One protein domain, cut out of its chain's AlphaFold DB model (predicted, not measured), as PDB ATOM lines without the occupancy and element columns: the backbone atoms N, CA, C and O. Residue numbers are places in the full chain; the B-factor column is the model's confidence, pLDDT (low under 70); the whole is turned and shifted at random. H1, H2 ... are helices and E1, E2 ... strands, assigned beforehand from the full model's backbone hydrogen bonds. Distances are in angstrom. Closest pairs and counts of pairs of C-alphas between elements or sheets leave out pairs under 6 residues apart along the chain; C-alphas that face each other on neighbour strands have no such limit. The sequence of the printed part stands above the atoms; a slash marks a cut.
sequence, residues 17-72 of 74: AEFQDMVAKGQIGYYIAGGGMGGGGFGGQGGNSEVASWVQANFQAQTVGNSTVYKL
ATOM      1  N   ALA A  17     -29.357 -29.349  -5.597       76.44
ATOM      2  CA  ALA A  17     -29.902 -28.042  -5.250       76.44
ATOM      3  C   ALA A  17     -30.413 -27.293  -6.489       76.44
ATOM      4  O   ALA A  17     -31.536 -26.803  -6.485       76.44
ATOM      5  N   GLU A  18     -29.640 -27.260  -7.575       77.38
ATOM      6  CA  GLU A  18     -30.080 -26.640  -8.830       77.38
ATOM      7  C   GLU A  18     -31.263 -27.387  -9.449       77.38
ATOM      8  O   GLU A  18     -32.191 -26.754  -9.939       77.38
ATOM      9  N   PHE A  19     -31.290 -28.719  -9.373       79.12
ATOM     10  CA  PHE A  19     -32.423 -29.515  -9.839       79.12
ATOM     11  C   PHE A  19     -33.699 -29.184  -9.058       79.12
ATOM     12  O   PHE A  19     -34.748 -28.955  -9.660       79.12
ATOM     13  N   GLN A  20     -33.609 -29.101  -7.729       80.31
ATOM     14  CA  GLN A  20     -34.715 -28.668  -6.873       80.31
ATOM     15  C   GLN A  20     -35.199 -27.268  -7.254       80.31
ATOM     16  O   GLN A  20     -36.404 -27.046  -7.364       80.31
ATOM     17  N   ASP A  21     -34.271 -26.349  -7.513       83.31
ATOM     18  CA  ASP A  21     -34.571 -24.975  -7.907       83.31
ATOM     19  C   ASP A  21     -35.269 -24.915  -9.275       83.31
ATOM     20  O   ASP A  21     -36.246 -24.188  -9.456       83.31
ATOM     21  N   MET A  22     -34.821 -25.723 -10.238       82.06
ATOM     22  CA  MET A  22     -35.436 -25.843 -11.560       82.06
ATOM     23  C   MET A  22     -36.834 -26.474 -11.486       82.06
ATOM     24  O   MET A  22     -37.742 -26.033 -12.191       82.06
ATOM     25  N   VAL A  23     -37.044 -27.469 -10.619       82.62
ATOM     26  CA  VAL A  23     -38.373 -28.040 -10.337       82.62
ATOM     27  C   VAL A  23     -39.282 -26.997  -9.690       82.62
ATOM     28  O   VAL A  23     -40.420 -26.825 -10.124       82.62
ATOM     29  N   ALA A  24     -38.775 -26.247  -8.710       82.06
ATOM     30  CA  ALA A  24     -39.514 -25.175  -8.049       82.06
ATOM     31  C   ALA A  24     -39.892 -24.048  -9.026       82.06
ATOM     32  O   ALA A  24     -40.995 -23.509  -8.956       82.06
ATOM     33  N   LYS A  25     -39.007 -23.736  -9.980       83.69
ATOM     34  CA  LYS A  25     -39.259 -22.800 -11.086       83.69
ATOM     35  C   LYS A  25     -40.176 -23.371 -12.174       83.69
ATOM     36  O   LYS A  25     -40.515 -22.648 -13.108       83.69
ATOM     37  N   GLY A  26     -40.560 -24.648 -12.100       80.75
ATOM     38  CA  GLY A  26     -41.368 -25.319 -13.122       80.75
ATOM     39  C   GLY A  26     -40.627 -25.557 -14.442       80.75
ATOM     40  O   GLY A  26     -41.254 -25.838 -15.459       80.75
ATOM     41  N   GLN A  27     -39.298 -25.446 -14.444       81.81
ATOM     42  CA  GLN A  27     -38.457 -25.705 -15.615       81.81
ATOM     43  C   GLN A  27     -38.327 -27.205 -15.900       81.81
ATOM     44  O   GLN A  27     -38.098 -27.592 -17.043       81.81
ATOM     45  N   ILE A  28     -38.496 -28.050 -14.876       77.75
ATOM     46  CA  ILE A  28     -38.506 -29.510 -15.013       77.75
ATOM     47  C   ILE A  28     -39.881 -30.032 -14.603       77.75
ATOM     48  O   ILE A  28     -40.257 -29.993 -13.434       77.75
ATOM     49  N   GLY A  29     -40.632 -30.529 -15.586       80.50
ATOM     50  CA  GLY A  29     -41.968 -31.088 -15.370       80.50
ATOM     51  C   GLY A  29     -41.972 -32.574 -15.012       80.50
ATOM     52  O   GLY A  29     -42.844 -33.033 -14.269       80.50
ATOM     53  N   TYR A  30     -40.994 -33.319 -15.535       79.62
ATOM     54  CA  TYR A  30     -40.946 -34.776 -15.475       79.62
ATOM     55  C   TYR A  30     -39.506 -35.274 -15.373       79.62
ATOM     56  O   TYR A  30     -38.602 -34.724 -16.000       79.62
ATOM     57  N   TYR A  31     -39.317 -36.351 -14.619       79.31
ATOM     58  CA  TYR A  31     -38.070 -37.100 -14.527       79.31
ATOM     59  C   TYR A  31     -38.320 -38.542 -14.958       79.31
ATOM     60  O   TYR A  31     -39.263 -39.161 -14.485       79.31
ATOM     61  N   ILE A  32     -37.511 -39.099 -15.856       75.00
ATOM     62  CA  ILE A  32     -37.717 -40.457 -16.375       75.00
ATOM     63  C   ILE A  32     -36.609 -41.353 -15.824       75.00
ATOM     64  O   ILE A  32     -35.444 -41.185 -16.177       75.00
ATOM     65  N   ALA A  33     -36.965 -42.310 -14.964       67.44
ATOM     66  CA  ALA A  33     -36.030 -43.325 -14.499       67.44
ATOM     67  C   ALA A  33     -36.102 -44.546 -15.421       67.44
ATOM     68  O   ALA A  33     -37.134 -45.207 -15.515       67.44
ATOM     69  N   GLY A  34     -34.985 -44.873 -16.068       55.66
ATOM     70  CA  GLY A  34     -34.877 -46.080 -16.882       55.66
ATOM     71  C   GLY A  34     -35.495 -45.918 -18.270       55.66
ATOM     72  O   GLY A  34     -36.701 -46.038 -18.473       55.66
ATOM     73  N   GLY A  35     -34.622 -45.694 -19.245       43.53
ATOM     74  CA  GLY A  35     -34.947 -45.705 -20.664       43.53
ATOM     75  C   GLY A  35     -33.648 -45.707 -21.447       43.53
ATOM     76  O   GLY A  35     -33.089 -44.655 -21.739       43.53
ATOM     77  N   GLY A  36     -33.116 -46.901 -21.706       43.22
ATOM     78  CA  GLY A  36     -31.962 -47.052 -22.577       43.22
ATOM     79  C   GLY A  36     -32.238 -46.418 -23.942       43.22
ATOM     80  O   GLY A  36     -33.272 -46.671 -24.548       43.22
ATOM     81  N   MET A  37     -31.268 -45.632 -24.408       39.44
ATOM     82  CA  MET A  37     -31.039 -45.322 -25.819       39.44
ATOM     83  C   MET A  37     -32.180 -44.586 -26.547       39.44
ATOM     84  O   MET A  37     -32.749 -45.094 -27.505       39.44
ATOM     85  N   GLY A  38     -32.475 -43.343 -26.163       38.81
ATOM     86  CA  GLY A  38     -33.264 -42.464 -27.034       38.81
ATOM     87  C   GLY A  38     -33.945 -41.323 -26.301       38.81
ATOM     88  O   GLY A  38     -35.020 -41.495 -25.746       38.81
ATOM     89  N   GLY A  39     -33.330 -40.145 -26.341       35.06
ATOM     90  CA  GLY A  39     -33.883 -38.922 -25.764       35.06
ATOM     91  C   GLY A  39     -32.904 -38.328 -24.770       35.06
ATOM     92  O   GLY A  39     -32.758 -38.821 -23.657       35.06
ATOM     93  N   GLY A  40     -32.186 -37.293 -25.201       42.81
ATOM     94  CA  GLY A  40     -31.305 -36.533 -24.324       42.81
ATOM     95  C   GLY A  40     -32.084 -36.039 -23.110       42.81
ATOM     96  O   GLY A  40     -33.062 -35.310 -23.252       42.81
ATOM     97  N   GLY A  41     -31.656 -36.459 -21.925       46.31
ATOM     98  CA  GLY A  41     -32.202 -35.967 -20.673       46.31
ATOM     99  C   GLY A  41     -32.168 -37.012 -19.565       46.31
ATOM    100  O   GLY A  41     -33.041 -37.864 -19.478       46.31
ATOM    101  N   PHE A  42     -31.174 -36.899 -18.683       48.56
ATOM    102  CA  PHE A  42     -31.270 -37.303 -17.271       48.56
ATOM    103  C   PHE A  42     -31.506 -38.791 -16.927       48.56
ATOM    104  O   PHE A  42     -31.711 -39.092 -15.758       48.56
ATOM    105  N   GLY A  43     -31.448 -39.730 -17.878       46.09
ATOM    106  CA  GLY A  43     -31.864 -41.123 -17.625       46.09
ATOM    107  C   GLY A  43     -30.839 -42.236 -17.880       46.09
ATOM    108  O   GLY A  43     -31.182 -43.407 -17.721       46.09
ATOM    109  N   GLY A  44     -29.606 -41.922 -18.293       37.09
ATOM    110  CA  GLY A  44     -28.609 -42.926 -18.686       37.09
ATOM    111  C   GLY A  44     -27.387 -42.922 -17.780       37.09
ATOM    112  O   GLY A  44     -26.567 -42.027 -17.912       37.09
ATOM    113  N   GLN A  45     -27.283 -43.908 -16.881       39.31
ATOM    114  CA  GLN A  45     -26.071 -44.417 -16.197       39.31
ATOM    115  C   GLN A  45     -25.073 -43.415 -15.555       39.31
ATOM    116  O   GLN A  45     -24.048 -43.826 -15.027       39.31
ATOM    117  N   GLY A  46     -25.393 -42.125 -15.529       40.81
ATOM    118  CA  GLY A  46     -24.598 -41.035 -14.958       40.81
ATOM    119  C   GLY A  46     -25.455 -39.833 -14.546       40.81
ATOM    120  O   GLY A  46     -24.924 -38.783 -14.204       40.81
ATOM    121  N   GLY A  47     -26.786 -39.976 -14.565       48.66
ATOM    122  CA  GLY A  47     -27.697 -39.007 -13.966       48.66
ATOM    123  C   GLY A  47     -27.569 -39.094 -12.452       48.66
ATOM    124  O   GLY A  47     -27.995 -40.087 -11.868       48.66
ATOM    125  N   ASN A  48     -26.918 -38.084 -11.879       56.66
ATOM    126  CA  ASN A  48     -26.708 -37.810 -10.460       56.66
ATOM    127  C   ASN A  48     -27.596 -38.678  -9.541       56.66
ATOM    128  O   ASN A  48     -28.793 -38.417  -9.392       56.66
ATOM    129  N   SER A  49     -27.030 -39.753  -8.976       62.19
ATOM    130  CA  SER A  49     -27.760 -40.742  -8.161       62.19
ATOM    131  C   SER A  49     -28.555 -40.089  -7.027       62.19
ATOM    132  O   SER A  49     -29.632 -40.558  -6.668       62.19
ATOM    133  N   GLU A  50     -28.069 -38.954  -6.531       73.12
ATOM    134  CA  GLU A  50     -28.711 -38.114  -5.523       73.12
ATOM    135  C   GLU A  50     -30.042 -37.514  -6.003       73.12
ATOM    136  O   GLU A  50     -31.022 -37.513  -5.258       73.12
ATOM    137  N   VAL A  51     -30.112 -37.052  -7.258       77.56
ATOM    138  CA  VAL A  51     -31.350 -36.541  -7.871       77.56
ATOM    139  C   VAL A  51     -32.355 -37.668  -8.022       77.56
ATOM    140  O   VAL A  51     -33.509 -37.504  -7.640       77.56
ATOM    141  N   ALA A  52     -31.920 -38.830  -8.514       75.12
ATOM    142  CA  ALA A  52     -32.791 -39.993  -8.643       75.12
ATOM    143  C   ALA A  52     -33.390 -40.398  -7.286       75.12
ATOM    144  O   ALA A  52     -34.605 -40.562  -7.179       75.12
ATOM    145  N   SER A  53     -32.561 -40.500  -6.241       78.62
ATOM    146  CA  SER A  53     -33.012 -40.824  -4.884       78.62
ATOM    147  C   SER A  53     -33.945 -39.759  -4.310       78.62
ATOM    148  O   SER A  53     -34.968 -40.099  -3.719       78.62
ATOM    149  N   TRP A  54     -33.642 -38.473  -4.510       82.75
ATOM    150  CA  TRP A  54     -34.515 -37.389  -4.064       82.75
ATOM    151  C   TRP A  54     -35.861 -37.417  -4.788       82.75
ATOM    152  O   TRP A  54     -36.900 -37.334  -4.136       82.75
ATOM    153  N   VAL A  55     -35.868 -37.594  -6.112       83.44
ATOM    154  CA  VAL A  55     -37.103 -37.684  -6.895       83.44
ATOM    155  C   VAL A  55     -37.942 -38.876  -6.440       83.44
ATOM    156  O   VAL A  55     -39.134 -38.717  -6.208       83.44
ATOM    157  N   GLN A  56     -37.324 -40.040  -6.238       79.88
ATOM    158  CA  GLN A  56     -38.005 -41.242  -5.746       79.88
ATOM    159  C   GLN A  56     -38.571 -41.079  -4.331       79.88
ATOM    160  O   GLN A  56     -39.608 -41.658  -4.018       79.88
ATOM    161  N   ALA A  57     -37.908 -40.297  -3.477       84.12
ATOM    162  CA  ALA A  57     -38.364 -40.033  -2.116       84.12
ATOM    163  C   ALA A  57     -39.468 -38.962  -2.040       84.12
ATOM    164  O   ALA A  57     -40.285 -38.997  -1.122       84.12
ATOM    165  N   ASN A  58     -39.492 -38.005  -2.975       85.50
ATOM    166  CA  ASN A  58     -40.394 -36.845  -2.929       85.50
ATOM    167  C   ASN A  58     -41.585 -36.952  -3.890       85.50
ATOM    168  O   ASN A  58     -42.609 -36.309  -3.662       85.50
ATOM    169  N   PHE A  59     -41.473 -37.752  -4.952       85.44
ATOM    170  CA  PHE A  59     -42.488 -37.886  -5.993       85.44
ATOM    171  C   PHE A  59     -42.847 -39.345  -6.238       85.44
ATOM    172  O   PHE A  59     -42.050 -40.259  -6.044       85.44
ATOM    173  N   GLN A  60     -44.070 -39.559  -6.714       83.19
ATOM    174  CA  GLN A  60     -44.540 -40.892  -7.060       83.19
ATOM    175  C   GLN A  60     -44.130 -41.268  -8.482       83.19
ATOM    176  O   GLN A  60     -44.302 -40.493  -9.427       83.19
ATOM    177  N   ALA A  61     -43.622 -42.490  -8.617       81.94
ATOM    178  CA  ALA A  61     -43.376 -43.115  -9.903       81.94
ATOM    179  C   ALA A  61     -44.705 -43.394 -10.620       81.94
ATOM    180  O   ALA A  61     -45.649 -43.927 -10.038       81.94
ATOM    181  N   GLN A  62     -44.753 -43.070 -11.903       82.81
ATOM    182  CA  GLN A  62     -45.833 -43.378 -12.824       82.81
ATOM    183  C   GLN A  62     -45.262 -44.143 -14.008       82.81
ATOM    184  O   GLN A  62     -44.327 -43.698 -14.668       82.81
ATOM    185  N   THR A  63     -45.836 -45.296 -14.310       81.06
ATOM    186  CA  THR A  63     -45.430 -46.060 -15.487       81.06
ATOM    187  C   THR A  63     -46.200 -45.551 -16.695       81.06
ATOM    188  O   THR A  63     -47.427 -45.629 -16.732       81.06
ATOM    189  N   VAL A  64     -45.481 -45.031 -17.688       78.25
ATOM    190  CA  VAL A  64     -46.056 -44.584 -18.959       78.25
ATOM    191  C   VAL A  64     -45.504 -45.484 -20.059       78.25
ATOM    192  O   VAL A  64     -44.324 -45.418 -20.407       78.25
ATOM    193  N   GLY A  65     -46.353 -46.376 -20.576       78.88
ATOM    194  CA  GLY A  65     -45.933 -47.428 -21.504       78.88
ATOM    195  C   GLY A  65     -44.963 -48.403 -20.832       78.88
ATOM    196  O   GLY A  65     -45.347 -49.103 -19.901       78.88
ATOM    197  N   ASN A  66     -43.706 -48.405 -21.286       75.62
ATOM    198  CA  ASN A  66     -42.626 -49.251 -20.757       75.62
ATOM    199  C   ASN A  66     -41.562 -48.453 -19.975       75.62
ATOM    200  O   ASN A  66     -40.493 -48.986 -19.678       75.62
ATOM    201  N   SER A  67     -41.826 -47.181 -19.660       73.31
ATOM    202  CA  SER A  67     -40.884 -46.289 -18.973       73.31
ATOM    203  C   SER A  67     -41.434 -45.827 -17.628       73.31
ATOM    204  O   SER A  67     -42.637 -45.597 -17.483       73.31
ATOM    205  N   THR A  68     -40.547 -45.655 -16.644       80.12
ATOM    206  CA  THR A  68     -40.922 -45.098 -15.335       80.12
ATOM    207  C   THR A  68     -40.709 -43.590 -15.350       80.12
ATOM    208  O   THR A  68     -39.593 -43.112 -15.524       80.12
ATOM    209  N   VAL A  69     -41.778 -42.830 -15.152       82.44
ATOM    210  CA  VAL A  69     -41.814 -41.367 -15.187       82.44
ATOM    211  C   VAL A  69     -42.250 -40.840 -13.824       82.44
ATOM    212  O   VAL A  69     -43.208 -41.315 -13.241       82.44
ATOM    213  N   TYR A  70     -41.580 -39.825 -13.309       83.56
ATOM    214  CA  TYR A  70     -41.904 -39.126 -12.075       83.56
ATOM    215  C   TYR A  70     -42.370 -37.733 -12.464       83.56
ATOM    216  O   TYR A  70     -41.629 -36.973 -13.091       83.56
ATOM    217  N   LYS A  71     -43.609 -37.393 -12.118       84.56
ATOM    218  CA  LYS A  71     -44.142 -36.049 -12.332       84.56
ATOM    219  C   LYS A  71     -43.610 -35.144 -11.219       84.56
ATOM    220  O   LYS A  71     -43.941 -35.356 -10.059       84.56
ATOM    221  N   LEU A  72     -42.790 -34.155 -11.575       82.06
ATOM    222  CA  LEU A  72     -42.192 -33.201 -10.624       82.06
ATOM    223  C   LEU A  72     -43.076 -31.968 -10.385       82.06
ATOM    224  O   LEU A  72     -42.790 -31.124  -9.541       82.06
TER     225      LEU A  72
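This is residues 17 to 72 of the 74 residues of a protein of Arthrobacter sp. Hiyo8 (UniProt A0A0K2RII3). A small twisted sheet of three strands has one helix, H2, crossing over one face, while a shorter helix, H1, sits off the sheet, close to H2. A wide loop, residues 34 to 48, joins E1 to H2. The 56 printed residues run H1, E1, H2, E2, E3, a mixed class of helices and strands; the antiparallel sheet has the order E1, E3, E2. The whole is compact, with a radius of gyration of the C-alphas of 10.8 A and spans of 27 by 21 by 19 A.

H1 is residues 17 to 24, 10.4 A long, with C-alpha 17 at (-29.902, -28.042, -5.250). E1 is residues 30 to 33, 9.9 A. H2 is residues 49 to 58, 14.2 A, with C-alpha 49 at (-27.760, -40.742, -8.161). E2 is residues 61 to 64, 9.6 A. E3 is residues 67 to 71, 12.6 A, ending at C-alpha 71 (-44.142, -36.049, -12.332).

H1 and H2 are close but not clearly touching; their closest C-alphas, of Phe 19 and Val 51, are 7.4 A apart. H1 is apart from E2 and E3. E1 and E3 are antiparallel at 145 degrees, with N 31 and O 70 at 2.8 A. H2 is on the sheet at a height of 9.5 A; its closest C-alpha pair with E3, Val 55 and Tyr 70, is 7.2 A apart. E1, H2 and E2 form a split strand-helix-strand unit, two strands running the same way with E3 between them, its crossover right-handed. E2 and E3 are a hairpin, with N 62 and O 69 at 2.7 A. In H1 and H2 every O i to N i+4 pair is within hydrogen-bond range.

The C-alphas of Ala 17 and Gly 65, the two farthest apart, are 29.9 A apart. The printed part has no cut. The link E1 to H2 is long; the others are tight. Residues 33 to 49 have pLDDT under 70.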